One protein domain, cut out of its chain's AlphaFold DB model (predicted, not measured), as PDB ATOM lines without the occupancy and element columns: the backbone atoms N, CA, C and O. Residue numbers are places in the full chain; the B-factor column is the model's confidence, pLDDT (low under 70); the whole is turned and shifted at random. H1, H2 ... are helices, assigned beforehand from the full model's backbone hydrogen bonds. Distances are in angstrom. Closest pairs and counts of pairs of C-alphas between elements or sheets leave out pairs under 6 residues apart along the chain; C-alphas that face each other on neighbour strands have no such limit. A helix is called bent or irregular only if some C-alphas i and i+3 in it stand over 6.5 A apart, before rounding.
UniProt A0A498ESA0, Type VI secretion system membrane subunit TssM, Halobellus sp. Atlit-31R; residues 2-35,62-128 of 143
ATOM      1  N   ASP A   2     146.227 142.333 120.672       75.75
ATOM      2  CA  ASP A   2     147.486 141.578 120.622       75.75
ATOM      3  C   ASP A   2     147.510 140.397 121.599       75.75
ATOM      4  O   ASP A   2     147.873 139.296 121.208       75.75
ATOM      5  N   GLU A   3     146.991 140.566 122.820       82.12
ATOM      6  CA  GLU A   3     146.846 139.464 123.793       82.12
ATOM      7  C   GLU A   3     145.948 138.325 123.285       82.12
ATOM      8  O   GLU A   3     146.228 137.153 123.523       82.12
ATOM      9  N   TYR A   4     144.889 138.655 122.535       83.56
ATOM     10  CA  TYR A   4     144.024 137.651 121.915       83.56
ATOM     11  C   TYR A   4     144.793 136.855 120.853       83.56
ATOM     12  O   TYR A   4     144.752 135.626 120.856       83.56
ATOM     13  N   PHE A   5     145.521 137.540 119.965       83.56
ATOM     14  CA  PHE A   5     146.323 136.873 118.940       83.56
ATOM     15  C   PHE A   5     147.469 136.057 119.537       83.56
ATOM     16  O   PHE A   5     147.728 134.959 119.052       83.56
ATOM     17  N   ALA A   6     148.096 136.537 120.611       78.00
ATOM     18  CA  ALA A   6     149.107 135.794 121.354       78.00
ATOM     19  C   ALA A   6     148.524 134.515 121.978       78.00
ATOM     20  O   ALA A   6     149.112 133.444 121.842       78.00
ATOM     21  N   GLY A   7     147.336 134.599 122.586       80.38
ATOM     22  CA  GLY A   7     146.648 133.437 123.151       80.38
ATOM     23  C   GLY A   7     146.278 132.392 122.096       80.38
ATOM     24  O   GLY A   7     146.557 131.207 122.274       80.38
ATOM     25  N   VAL A   8     145.706 132.820 120.965       81.50
ATOM     26  CA  VAL A   8     145.385 131.908 119.851       81.50
ATOM     27  C   VAL A   8     146.651 131.296 119.260       81.50
ATOM     28  O   VAL A   8     146.682 130.095 119.010       81.50
ATOM     29  N   ARG A   9     147.714 132.082 119.076       81.00
ATOM     30  CA  ARG A   9     149.007 131.589 118.593       81.00
ATOM     31  C   ARG A   9     149.542 130.459 119.471       81.00
ATOM     32  O   ARG A   9     149.807 129.381 118.946       81.00
ATOM     33  N   ALA A  10     149.646 130.695 120.777       78.75
ATOM     34  CA  ALA A  10     150.234 129.742 121.715       78.75
ATOM     35  C   ALA A  10     149.447 128.426 121.789       78.75
ATOM     36  O   ALA A  10     150.023 127.346 121.858       78.75
ATOM     37  N   VAL A  11     148.114 128.507 121.751       77.50
ATOM     38  CA  VAL A  11     147.254 127.330 121.934       77.50
ATOM     39  C   VAL A  11     146.967 126.607 120.618       77.50
ATOM     40  O   VAL A  11     146.737 125.403 120.625       77.50
ATOM     41  N   MET A  12     146.942 127.317 119.486       79.06
ATOM     42  CA  MET A  12     146.370 126.785 118.242       79.06
ATOM     43  C   MET A  12     147.348 126.723 117.076       79.06
ATOM     44  O   MET A  12     147.187 125.867 116.212       79.06
ATOM     45  N   VAL A  13     148.341 127.611 117.027       84.38
ATOM     46  CA  VAL A  13     149.237 127.727 115.866       84.38
ATOM     47  C   VAL A  13     150.605 127.122 116.159       84.38
ATOM     48  O   VAL A  13     151.123 126.367 115.344       84.38
ATOM     49  N   GLU A  14     151.176 127.381 117.333       86.94
ATOM     50  CA  GLU A  14     152.471 126.828 117.747       86.94
ATOM     51  C   GLU A  14     152.507 125.292 117.807       86.94
ATOM     52  O   GLU A  14     153.412 124.715 117.196       86.94
ATOM     53  N   PRO A  15     151.541 124.589 118.438       83.44
ATOM     54  CA  PRO A  15     151.555 123.126 118.448       83.44
ATOM     55  C   PRO A  15     151.381 122.534 117.044       83.44
ATOM     56  O   PRO A  15     152.016 121.533 116.715       83.44
ATOM     57  N   VAL A  16     150.583 123.178 116.187       85.50
ATOM     58  CA  VAL A  16     150.419 122.765 114.785       85.50
ATOM     59  C   VAL A  16     151.710 122.986 114.000       85.50
ATOM     60  O   VAL A  16     152.116 122.114 113.242       85.50
ATOM     61  N   THR A  17     152.396 124.106 114.223       89.12
ATOM     62  CA  THR A  17     153.689 124.398 113.586       89.12
ATOM     63  C   THR A  17     154.734 123.359 113.981       89.12
ATOM     64  O   THR A  17     155.421 122.837 113.113       89.12
ATOM     65  N   ALA A  18     154.814 122.985 115.260       88.88
ATOM     66  CA  ALA A  18     155.726 121.935 115.713       88.88
ATOM     67  C   ALA A  18     155.393 120.559 115.101       88.88
ATOM     68  O   ALA A  18     156.296 119.823 114.705       88.88
ATOM     69  N   ALA A  19     154.105 120.218 114.976       88.44
ATOM     70  CA  ALA A  19     153.676 118.986 114.314       88.44
ATOM     71  C   ALA A  19     154.036 118.981 112.818       88.44
ATOM     72  O   ALA A  19     154.512 117.969 112.309       88.44
ATOM     73  N   LEU A  20     153.872 120.119 112.134       90.62
ATOM     74  CA  LEU A  20     154.304 120.309 110.748       90.62
ATOM     75  C   LEU A  20     155.822 120.161 110.605       90.62
ATOM     76  O   LEU A  20     156.274 119.514 109.669       90.62
ATOM     77  N   GLU A  21     156.608 120.706 111.537       92.56
ATOM     78  CA  GLU A  21     158.070 120.561 111.539       92.56
ATOM     79  C   GLU A  21     158.492 119.089 111.652       92.56
ATOM     80  O   GLU A  21     159.339 118.639 110.881       92.56
ATOM     81  N   SER A  22     157.868 118.324 112.556       91.25
ATOM     82  CA  SER A  22     158.119 116.879 112.695       91.25
ATOM     83  C   SER A  22     157.733 116.116 111.429       91.25
ATOM     84  O   SER A  22     158.530 115.351 110.895       91.25
ATOM     85  N   MET A  23     156.532 116.377 110.912       89.81
ATOM     86  CA  MET A  23     156.007 115.751 109.700       89.81
ATOM     87  C   MET A  23     156.910 116.012 108.489       89.81
ATOM     88  O   MET A  23     157.246 115.092 107.750       89.81
ATOM     89  N   LEU A  24     157.345 117.257 108.284       92.31
ATOM     90  CA  LEU A  24     158.223 117.618 107.170       92.31
ATOM     91  C   LEU A  24     159.625 117.013 107.319       92.31
ATOM     92  O   LEU A  24     160.218 116.598 106.322       92.31
ATOM     93  N   ALA A  25     160.144 116.907 108.546       91.94
ATOM     94  CA  ALA A  25     161.395 116.200 108.803       91.94
ATOM     95  C   ALA A  25     161.283 114.701 108.469       91.94
ATOM     96  O   ALA A  25     162.182 114.145 107.836       91.94
ATOM     97  N   GLU A  26     160.167 114.058 108.827       90.88
ATOM     98  CA  GLU A  26     159.884 112.658 108.489       90.88
ATOM     99  C   GLU A  26     159.719 112.439 106.980       90.88
ATOM    100  O   GLU A  26     160.281 111.484 106.441       90.88
ATOM    101  N   VAL A  27     159.011 113.336 106.286       91.38
ATOM    102  CA  VAL A  27     158.893 113.333 104.818       91.38
ATOM    103  C   VAL A  27     160.275 113.399 104.176       91.38
ATOM    104  O   VAL A  27     160.581 112.606 103.289       91.38
ATOM    105  N   ASN A  28     161.131 114.314 104.636       90.44
ATOM    106  CA  ASN A  28     162.479 114.468 104.098       90.44
ATOM    107  C   ASN A  28     163.339 113.215 104.340       90.44
ATOM    108  O   ASN A  28     164.040 112.759 103.438       90.44
ATOM    109  N   ALA A  29     163.246 112.610 105.529       90.94
ATOM    110  CA  ALA A  29     163.959 111.373 105.854       90.94
ATOM    111  C   ALA A  29     163.491 110.171 105.010       90.94
ATOM    112  O   ALA A  29     164.288 109.283 104.709       90.94
ATOM    113  N   ASN A  30     162.219 110.153 104.600       87.88
ATOM    114  CA  ASN A  30     161.604 109.071 103.830       87.88
ATOM    115  C   ASN A  30     161.286 109.476 102.382       87.88
ATOM    116  O   ASN A  30     160.426 108.865 101.749       87.88
ATOM    117  N   ALA A  31     161.987 110.469 101.824       87.38
ATOM    118  CA  ALA A  31     161.656 111.045 100.518       87.38
ATOM    119  C   ALA A  31     161.598 110.001  99.384       87.38
ATOM    120  O   ALA A  31     160.748 110.079  98.500       87.38
ATOM    121  N   ALA A  32     162.453 108.973  99.435       89.44
ATOM    122  CA  ALA A  32     162.467 107.875  98.461       89.44
ATOM    123  C   ALA A  32     161.228 106.958  98.528       89.44
ATOM    124  O   ALA A  32     160.989 106.178  97.609       89.44
ATOM    125  N   GLN A  33     160.458 107.026  99.612       88.88
ATOM    126  CA  GLN A  33     159.255 106.228  99.851       88.88
ATOM    127  C   GLN A  33     157.969 107.008  99.559       88.88
ATOM    128  O   GLN A  33     156.881 106.485  99.805       88.88
ATOM    129  N   LEU A  34     158.075 108.242  99.052       87.75
ATOM    130  CA  LEU A  34     156.921 109.055  98.698       87.75
ATOM    131  C   LEU A  34     156.128 108.398  97.571       87.75
ATOM    132  O   LEU A  34     156.617 108.190  96.461       87.75
ATOM    133  N   GLN A  35     154.875 108.090  97.871       86.44
ATOM    134  CA  GLN A  35     153.938 107.482  96.946       86.44
ATOM    135  C   GLN A  35     152.899 108.526  96.530       86.44
ATOM    136  O   GLN A  35     152.367 109.250  97.382       86.44
ATOM    137  N   SER A  62     149.912 111.342 106.475       85.25
ATOM    138  CA  SER A  62     150.956 110.338 106.211       85.25
ATOM    139  C   SER A  62     152.234 110.937 105.620       85.25
ATOM    140  O   SER A  62     152.203 111.539 104.546       85.25
ATOM    141  N   ALA A  63     153.386 110.694 106.256       86.12
ATOM    142  CA  ALA A  63     154.699 111.161 105.787       86.12
ATOM    143  C   ALA A  63     155.166 110.524 104.462       86.12
ATOM    144  O   ALA A  63     156.105 111.012 103.836       86.12
ATOM    145  N   THR A  64     154.515 109.452 104.006       88.38
ATOM    146  CA  THR A  64     154.807 108.800 102.717       88.38
ATOM    147  C   THR A  64     153.830 109.199 101.610       88.38
ATOM    148  O   THR A  64     153.993 108.781 100.467       88.38
ATOM    149  N   SER A  65     152.822 110.023 101.913       91.19
ATOM    150  CA  SER A  65     151.878 110.560 100.931       91.19
ATOM    151  C   SER A  65     152.421 111.846 100.315       91.19
ATOM    152  O   SER A  65     152.669 112.828 101.015       91.19
ATOM    153  N   VAL A  66     152.549 111.881  98.983       91.50
ATOM    154  CA  VAL A  66     152.936 113.109  98.257       91.50
ATOM    155  C   VAL A  66     151.930 114.240  98.496       91.50
ATOM    156  O   VAL A  66     152.320 115.398  98.640       91.50
ATOM    157  N   ALA A  67     150.634 113.915  98.554       90.62
ATOM    158  CA  ALA A  67     149.586 114.910  98.755       90.62
ATOM    159  C   ALA A  67     149.665 115.535 100.156       90.62
ATOM    160  O   ALA A  67     149.578 116.756 100.297       90.62
ATOM    161  N   ASP A  68     149.884 114.713 101.180       91.25
ATOM    162  CA  ASP A  68     150.005 115.172 102.562       91.25
ATOM    163  C   ASP A  68     151.300 115.954 102.785       91.25
ATOM    164  O   ASP A  68     151.270 117.008 103.416       91.25
ATOM    165  N   ALA A  69     152.413 115.498 102.204       91.62
ATOM    166  CA  ALA A  69     153.688 116.212 102.221       91.62
ATOM    167  C   ALA A  69     153.567 117.614 101.599       91.62
ATOM    168  O   ALA A  69     154.007 118.602 102.190       91.62
ATOM    169  N   TYR A  70     152.920 117.719 100.434       93.62
ATOM    170  CA  TYR A  70     152.669 119.002  99.778       93.62
ATOM    171  C   TYR A  70     151.771 119.915 100.623       93.62
ATOM    172  O   TYR A  70     152.096 121.086 100.821       93.62
ATOM    173  N   ASN A  71     150.660 119.393 101.149       94.50
ATOM    174  CA  ASN A  71     149.733 120.174 101.971       94.50
ATOM    175  C   ASN A  71     150.382 120.646 103.283       94.50
ATOM    176  O   ASN A  71     150.178 121.792 103.690       94.50
ATOM    177  N   ALA A  72     151.204 119.802 103.913       93.31
ATOM    178  CA  ALA A  72     151.984 120.162 105.093       93.31
ATOM    179  C   ALA A  72     152.961 121.302 104.779       93.31
ATOM    180  O   ALA A  72     152.979 122.311 105.484       93.31
ATOM    181  N   LEU A  73     153.714 121.191 103.681       94.06
ATOM    182  CA  LEU A  73     154.661 122.222 103.262       94.06
ATOM    183  C   LEU A  73     153.952 123.543 102.940       94.06
ATOM    184  O   LEU A  73     154.358 124.596 103.430       94.06
ATOM    185  N   LYS A  74     152.863 123.491 102.164       95.31
ATOM    186  CA  LYS A  74     152.057 124.671 101.826       95.31
ATOM    187  C   LYS A  74     151.563 125.372 103.092       95.31
ATOM    188  O   LYS A  74     151.728 126.583 103.226       95.31
ATOM    189  N   THR A  75     151.029 124.608 104.043       94.75
ATOM    190  CA  THR A  75     150.575 125.135 105.338       94.75
ATOM    191  C   THR A  75     151.726 125.776 106.112       94.75
ATOM    192  O   THR A  75     151.578 126.892 106.602       94.75
ATOM    193  N   TYR A  76     152.884 125.115 106.190       94.00
ATOM    194  CA  TYR A  76     154.060 125.621 106.902       94.00
ATOM    195  C   TYR A  76     154.526 126.977 106.355       94.00
ATOM    196  O   TYR A  76     154.732 127.917 107.121       94.00
ATOM    197  N   LEU A  77     154.596 127.118 105.029       94.31
ATOM    198  CA  LEU A  77     154.972 128.376 104.380       94.31
ATOM    199  C   LEU A  77     153.940 129.491 104.622       94.31
ATOM    200  O   LEU A  77     154.324 130.619 104.927       94.31
ATOM    201  N   MET A  78     152.640 129.181 104.569       95.12
ATOM    202  CA  MET A  78     151.574 130.153 104.867       95.12
ATOM    203  C   MET A  78     151.614 130.676 106.307       95.12
ATOM    204  O   MET A  78     151.266 131.830 106.552       95.12
ATOM    205  N   LEU A  79     152.016 129.839 107.271       92.56
ATOM    206  CA  LEU A  79     152.165 130.262 108.664       92.56
ATOM    207  C   LEU A  79     153.354 131.216 108.853       92.56
ATOM    208  O   LEU A  79     153.315 132.060 109.750       92.56
ATOM    209  N   GLY A  80     154.388 131.104 108.015       91.56
ATOM    210  CA  GLY A  80     155.539 132.010 108.011       91.56
ATOM    211  C   GLY A  80     155.266 133.331 107.298       91.56
ATOM    212  O   GLY A  80     155.673 134.393 107.770       91.56
ATOM    213  N   ASP A  81     154.522 133.291 106.194       91.88
ATOM    214  CA  ASP A  81     154.192 134.467 105.398       91.88
ATOM    215  C   ASP A  81     152.690 134.592 105.129       91.88
ATOM    216  O   ASP A  81     152.117 133.906 104.278       91.88
ATOM    217  N   LYS A  82     152.059 135.556 105.809       90.12
ATOM    218  CA  LYS A  82     150.621 135.799 105.680       90.12
ATOM    219  C   LYS A  82     150.193 136.291 104.295       90.12
ATOM    220  O   LYS A  82     149.005 136.247 103.994       90.12
ATOM    221  N   THR A  83     151.114 136.764 103.449       91.56
ATOM    222  CA  THR A  83     150.781 137.153 102.064       91.56
ATOM    223  C   THR A  83     150.356 135.955 101.212       91.56
ATOM    224  O   THR A  83     149.608 136.123 100.253       91.56
ATOM    225  N   HIS A  84     150.752 134.746 101.618       92.88
ATOM    226  CA  HIS A  84     150.363 133.484 100.996       92.88
ATOM    227  C   HIS A  84     149.169 132.818 101.691       92.88
ATOM    228  O   HIS A  84     148.728 131.758 101.256       92.88
ATOM    229  N   ALA A  85     148.651 133.390 102.783       93.56
ATOM    230  CA  ALA A  85     147.645 132.733 103.602       93.56
ATOM    231  C   ALA A  85     146.310 132.574 102.858       93.56
ATOM    232  O   ALA A  85     145.627 133.542 102.527       93.56
ATOM    233  N   GLU A  86     145.901 131.320 102.670       95.38
ATOM    234  CA  GLU A  86     144.603 130.946 102.116       95.38
ATOM    235  C   GLU A  86     143.682 130.466 103.253       95.38
ATOM    236  O   GLU A  86     143.852 129.343 103.738       95.38
ATOM    237  N   PRO A  87     142.674 131.252 103.687       93.06
ATOM    238  CA  PRO A  87     141.852 130.906 104.849       93.06
ATOM    239  C   PRO A  87     141.165 129.541 104.749       93.06
ATOM    240  O   PRO A  87     141.068 128.837 105.746       93.06
ATOM    241  N   GLY A  88     140.707 129.144 103.557       93.25
ATOM    242  CA  GLY A  88     140.076 127.837 103.350       93.25
ATOM    243  C   GLY A  88     141.048 126.672 103.546       93.25
ATOM    244  O   GLY A  88     140.722 125.718 104.250       93.25
ATOM    245  N   HIS A  89     142.254 126.779 102.980       94.44
ATOM    246  CA  HIS A  89     143.299 125.766 103.127       94.44
ATOM    247  C   HIS A  89     143.792 125.682 104.573       94.44
ATOM    248  O   HIS A  89     143.838 124.596 105.142       94.44
ATOM    249  N   LEU A  90     144.083 126.831 105.194       93.56
ATOM    250  CA  LEU A  90     144.487 126.897 106.596       93.56
ATOM    251  C   LEU A  90     143.409 126.312 107.515       93.56
ATOM    252  O   LEU A  90     143.733 125.543 108.412       93.56
ATOM    253  N   ASN A  91     142.131 126.613 107.277       92.19
ATOM    254  CA  ASN A  91     141.055 126.044 108.081       92.19
ATOM    255  C   ASN A  91     141.042 124.510 108.006       92.19
ATOM    256  O   ASN A  91     141.023 123.865 109.048       92.19
ATOM    257  N   ASP A  92     141.112 123.918 106.808       91.19
ATOM    258  CA  ASP A  92     141.159 122.454 106.657       91.19
ATOM    259  C   ASP A  92     142.416 121.852 107.305       91.19
ATOM    260  O   ASP A  92     142.315 120.929 108.114       91.19
ATOM    261  N   GLN A  93     143.595 122.397 107.001       91.12
ATOM    262  CA  GLN A  93     144.865 121.804 107.414       91.12
ATOM    263  C   GLN A  93     145.137 121.971 108.904       91.12
ATOM    264  O   GLN A  93     145.391 120.968 109.573       91.12
ATOM    265  N   LEU A  94     144.994 123.177 109.474       89.38
ATOM    266  CA  LEU A  94     145.086 123.340 110.931       89.38
ATOM    267  C   LEU A  94     144.064 122.439 111.634       89.38
ATOM    268  O   LEU A  94     144.384 121.861 112.677       89.38
ATOM    269  N   THR A  95     142.889 122.232 111.018       88.19
ATOM    270  CA  THR A  95     141.844 121.387 111.590       88.19
ATOM    271  C   THR A  95     142.211 119.893 111.666       88.19
ATOM    272  O   THR A  95     141.641 119.137 112.461       88.19
ATOM    273  N   ARG A  96     143.182 119.433 110.877       85.25
ATOM    274  CA  ARG A  96     143.671 118.047 110.926       85.25
ATOM    275  C   ARG A  96     144.658 117.844 112.072       85.25
ATOM    276  O   ARG A  96     144.477 116.924 112.862       85.25
ATOM    277  N   TYR A  97     145.631 118.742 112.222       81.62
ATOM    278  CA  TYR A  97     146.682 118.626 113.244       81.62
ATOM    279  C   TYR A  97     146.179 118.915 114.662       81.62
ATOM    280  O   TYR A  97     146.488 118.188 115.606       81.62
ATOM    281  N   TRP A  98     145.363 119.957 114.833       81.69
ATOM    282  CA  TRP A  98     144.892 120.360 116.159       81.69
ATOM    283  C   TRP A  98     143.934 119.345 116.809       81.69
ATOM    284  O   TRP A  98     143.776 119.386 118.017       81.69
ATOM    285  N   ARG A  99     143.267 118.445 116.064       82.62
ATOM    286  CA  ARG A  99     142.152 117.622 116.572       82.62
ATOM    287  C   ARG A  99     142.713 116.582 117.520       82.62
ATOM    288  O   ARG A  99     142.253 116.474 118.650       82.62
ATOM    289  N   THR A 100     143.773 115.913 117.079       80.25
ATOM    290  CA  THR A 100     144.548 114.974 117.886       80.25
ATOM    291  C   THR A 100     145.164 115.659 119.107       80.25
ATOM    292  O   THR A 100     145.082 115.127 120.211       80.25
ATOM    293  N   TRP A 101     145.725 116.863 118.938       79.69
ATOM    294  CA  TRP A 101     146.312 117.624 120.047       79.69
ATOM    295  C   TRP A 101     145.260 118.052 121.079       79.69
ATOM    296  O   TRP A 101     145.386 117.778 122.267       79.69
ATOM    297  N   LEU A 102     144.165 118.657 120.622       83.31
ATOM    298  CA  LEU A 102     143.052 119.086 121.455       83.31
ATOM    299  C   LEU A 102     142.468 117.903 122.221       83.31
ATOM    300  O   LEU A 102     142.249 118.011 123.420       83.31
ATOM    301  N   GLU A 103     142.273 116.752 121.576       84.06
ATOM    302  CA  GLU A 103     141.800 115.542 122.250       84.06
ATOM    303  C   GLU A 103     142.746 115.064 123.359       84.06
ATOM    304  O   GLU A 103     142.262 114.692 124.432       84.06
ATOM    305  N   ALA A 104     144.062 115.129 123.141       83.44
ATOM    306  CA  ALA A 104     145.071 114.799 124.147       83.44
ATOM    307  C   ALA A 104     145.128 115.824 125.298       83.44
ATOM    308  O   ALA A 104     145.443 115.467 126.433       83.44
ATOM    309  N   ASN A 105     144.783 117.087 125.030       82.88
ATOM    310  CA  ASN A 105     144.894 118.203 125.972       82.88
ATOM    311  C   ASN A 105     143.547 118.713 126.528       82.88
ATOM    312  O   ASN A 105     143.524 119.686 127.280       82.88
ATOM    313  N   ARG A 106     142.419 118.055 126.224       86.94
ATOM    314  CA  ARG A 106     141.059 118.520 126.583       86.94
ATOM    315  C   ARG A 106     140.734 118.519 128.076       86.94
ATOM    316  O   ARG A 106     139.733 119.110 128.488       86.94
ATOM    317  N   GLY A 107     141.515 117.796 128.878       88.38
ATOM    318  CA  GLY A 107     141.223 117.549 130.290       88.38
ATOM    319  C   GLY A 107     139.805 117.000 130.485       88.38
ATOM    320  O   GLY A 107     139.404 116.024 129.850       88.38
ATOM    321  N   ASN A 108     139.017 117.670 131.328       90.88
ATOM    322  CA  ASN A 108     137.634 117.280 131.619       90.88
ATOM    323  C   ASN A 108     136.606 117.873 130.636       90.88
ATOM    324  O   ASN A 108     135.412 117.620 130.789       90.88
ATOM    325  N   MET A 109     137.028 118.655 129.634       89.88
ATOM    326  CA  MET A 109     136.101 119.259 128.677       89.88
ATOM    327  C   MET A 109     135.455 118.178 127.785       89.88
ATOM    328  O   MET A 109     136.168 117.327 127.229       89.88
ATOM    329  N   PRO A 110     134.120 118.200 127.603       92.94
ATOM    330  CA  PRO A 110     133.441 117.346 126.637       92.94
ATOM    331  C   PRO A 110     133.962 117.583 125.218       92.94
ATOM    332  O   PRO A 110     134.093 118.723 124.767       92.94
ATOM    333  N   ARG A 111     134.203 116.492 124.487       87.19
ATOM    334  CA  ARG A 111     134.790 116.509 123.139       87.19
ATOM    335  C   ARG A 111     134.053 117.442 122.174       87.19
ATOM    336  O   ARG A 111     134.673 118.272 121.521       87.19
ATOM    337  N   GLU A 112     132.727 117.349 122.115       89.31
ATOM    338  CA  GLU A 112     131.913 118.189 121.226       89.31
ATOM    339  C   GLU A 112     131.973 119.678 121.574       89.31
ATOM    340  O   GLU A 112     131.900 120.529 120.688       89.31
ATOM    341  N   GLN A 113     132.063 120.004 122.866       91.12
ATOM    342  CA  GLN A 113     132.166 121.386 123.324       91.12
ATOM    343  C   GLN A 113     133.522 121.974 122.933       91.12
ATOM    344  O   GLN A 113     133.590 123.106 122.449       91.12
ATOM    345  N   MET A 114     134.584 121.190 123.101       88.38
ATOM    346  CA  MET A 114     135.937 121.560 122.707       88.38
ATOM    347  C   MET A 114     136.036 121.801 121.199       88.38
ATOM    348  O   MET A 114     136.496 122.865 120.794       88.38
ATOM    349  N   ILE A 115     135.549 120.864 120.376       86.12
ATOM    350  CA  ILE A 115     135.587 120.981 118.909       86.12
ATOM    351  C   ILE A 115     134.828 122.227 118.446       86.12
ATOM    352  O   ILE A 115     135.392 123.045 117.725       86.12
ATOM    353  N   ARG A 116     133.595 122.442 118.930       89.69
ATOM    354  CA  ARG A 116     132.806 123.639 118.581       89.69
ATOM    355  C   ARG A 116     133.507 124.942 118.968       89.69
ATOM    356  O   ARG A 116     133.457 125.921 118.224       89.69
ATOM    357  N   SER A 117     134.146 124.967 120.137       88.56
ATOM    358  CA  SER A 117     134.872 126.149 120.616       88.56
ATOM    359  C   SER A 117     136.108 126.422 119.762       88.56
ATOM    360  O   SER A 117     136.336 127.562 119.360       88.56
ATOM    361  N   ALA A 118     136.865 125.374 119.433       86.81
ATOM    362  CA  ALA A 118     138.047 125.453 118.588       86.81
ATOM    363  C   ALA A 118     137.697 125.923 117.164       86.81
ATOM    364  O   ALA A 118     138.293 126.883 116.679       86.81
ATOM    365  N   GLU A 119     136.673 125.339 116.529       88.88
ATOM    366  CA  GLU A 119     136.181 125.723 115.191       88.88
ATOM    367  C   GLU A 119     135.774 127.194 115.118       88.88
ATOM    368  O   GLU A 119     136.156 127.910 114.186       88.88
ATOM    369  N   ARG A 120     135.064 127.689 116.138       90.50
ATOM    370  CA  ARG A 120     134.689 129.104 116.217       90.50
ATOM    371  C   ARG A 120     135.908 130.017 116.355       90.50
ATOM    372  O   ARG A 120     135.957 131.058 115.698       90.50
ATOM    373  N   LEU A 121     136.870 129.647 117.202       89.50
ATOM    374  CA  LEU A 121     138.093 130.424 117.410       89.50
ATOM    375  C   LEU A 121     138.954 130.476 116.146       89.50
ATOM    376  O   LEU A 121     139.363 131.565 115.753       89.50
ATOM    377  N   LEU A 122     139.167 129.340 115.478       89.12
ATOM    378  CA  LEU A 122     139.947 129.269 114.242       89.12
ATOM    379  C   LEU A 122     139.291 130.064 113.115       89.12
ATOM    380  O   LEU A 122     139.950 130.886 112.484       89.12
ATOM    381  N   THR A 123     137.983 129.898 112.907       90.88
ATOM    382  CA  THR A 123     137.251 130.651 111.876       90.88
ATOM    383  C   THR A 123     137.359 132.158 112.115       90.88
ATOM    384  O   THR A 123     137.635 132.926 111.191       90.88
ATOM    385  N   PHE A 124     137.195 132.600 113.366       91.19
ATOM    386  CA  PHE A 124     137.364 134.010 113.707       91.19
ATOM    387  C   PHE A 124     138.806 134.478 113.489       91.19
ATOM    388  O   PHE A 124     139.011 135.535 112.897       91.19
ATOM    389  N   HIS A 125     139.800 133.702 113.915       90.19
ATOM    390  CA  HIS A 125     141.211 134.023 113.728       90.19
ATOM    391  C   HIS A 125     141.576 134.189 112.244       90.19
ATOM    392  O   HIS A 125     142.182 135.192 111.866       90.19
ATOM    393  N   LEU A 126     141.139 133.261 111.390       91.69
ATOM    394  CA  LEU A 126     141.389 133.303 109.948       91.69
ATOM    395  C   LEU A 126     140.638 134.448 109.255       91.69
ATOM    396  O   LEU A 126     141.156 135.033 108.306       91.69
ATOM    397  N   SER A 127     139.477 134.867 109.773       93.25
ATOM    398  CA  SER A 127     138.786 136.076 109.283       93.25
ATOM    399  C   SER A 127     139.597 137.366 109.479       93.25
ATOM    400  O   SER A 127     139.273 138.403 108.897       93.25
ATOM    401  N   LYS A 128     140.644 137.325 110.313       92.31
ATOM    402  CA  LYS A 128     141.530 138.454 110.613       92.31
ATOM    403  C   LYS A 128     142.865 138.396 109.874       92.31
ATOM    404  O   LYS A 128     143.731 139.193 110.196       92.31
TER     405      LYS A 128
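What this domain is: This is residues 2 to 35 and 62 to 128 of the 143 residues of the protein "Type VI secretion system membrane subunit TssM" of Halobellus sp. Atlit-31R (UniProt A0A498ESA0). A long bent helix, H1, spans one side of three shorter helices that stand in a row, H2, H3 and H4, with H3 in the middle of the row. H1's second arm, H1b, crosses both H2 and H3, while H3 and H4 form a helical hairpin at the other end of the row. The printed part has 101 residues with four named helices, in the order H1, H2, H3, H4, and no named strand; the class is all helix. It is compact, with a radius of gyration of the C-alphas of 14.3 A, and spans 41 by 33 by 20 A.

How they stand to each other: Start with H1, residues 2 to 29, which by its hydrogen bonds was assigned as one helix but is bent: C-alphas 11 and 14 are 6.7 A apart. Its arms, H1a of residues 2 to 11 and H1b of residues 14 to 29, stand at a steep tilt of 45 degrees. H1b touches H2, residues 66 to 80, opposite ways at a steep tilt of 43 degrees; their closest C-alphas, of Leu 20 and Ala 72, are 6.1 A apart. With residues 15 to 19 alone, H1b touches residues 94 to 101 of H3, residues 87 to 105, about perpendicular at 81 degrees; look at the closest C-alphas, Val 16 and Tyr 97, 5.8 A apart. H3 has a kink of 43 degrees near residue 97, yet it is neither bent nor irregular, but only just: C-alphas 97 and 100 are 6.3 A apart. With residues 89 to 93 alone it touches H2, about perpendicular at 85 degrees; the closest C-alphas, of Thr 75 and Leu 90, are 6.5 A apart. H3 and H4, residues 111 to 126, form a hairpin and touch, opposite ways at a shallow tilt of 34.8 degrees, only just short of steep; the closest C-alphas, of Pro 87 and Leu 126, are 5.7 A apart. H4 and H1a only just touch, with 3 pairs of C-alphas within 8 A, the closest those of Val 8 and His 125 at 7.7 A. H2 and H4 are apart. In H1a, H1b, H2 and H4 every O i to N i+4 pair is within hydrogen-bond range; in H3, 12 of 15 are.

Where its parts are: Find C-alpha 2 at (147.486, 141.578, 120.622); from there H1a runs 14.3 A. H1b is 22.6 A long, H2 21.4 A, H3 24.8 A. H4 runs 22.4 A to C-alpha 126 at (141.389, 133.303, 109.948).

The domain as a whole: The C-alphas farthest apart, of Glu 3 and Ala 32, are 43.4 A apart. Residues 36 to 61 are not printed; C-alphas 35 and 62 are 10.1 A apart across the cut. The link from H2 to H3 is short and that from H3 to H4 tight. No printed residue is under 70 in pLDDT.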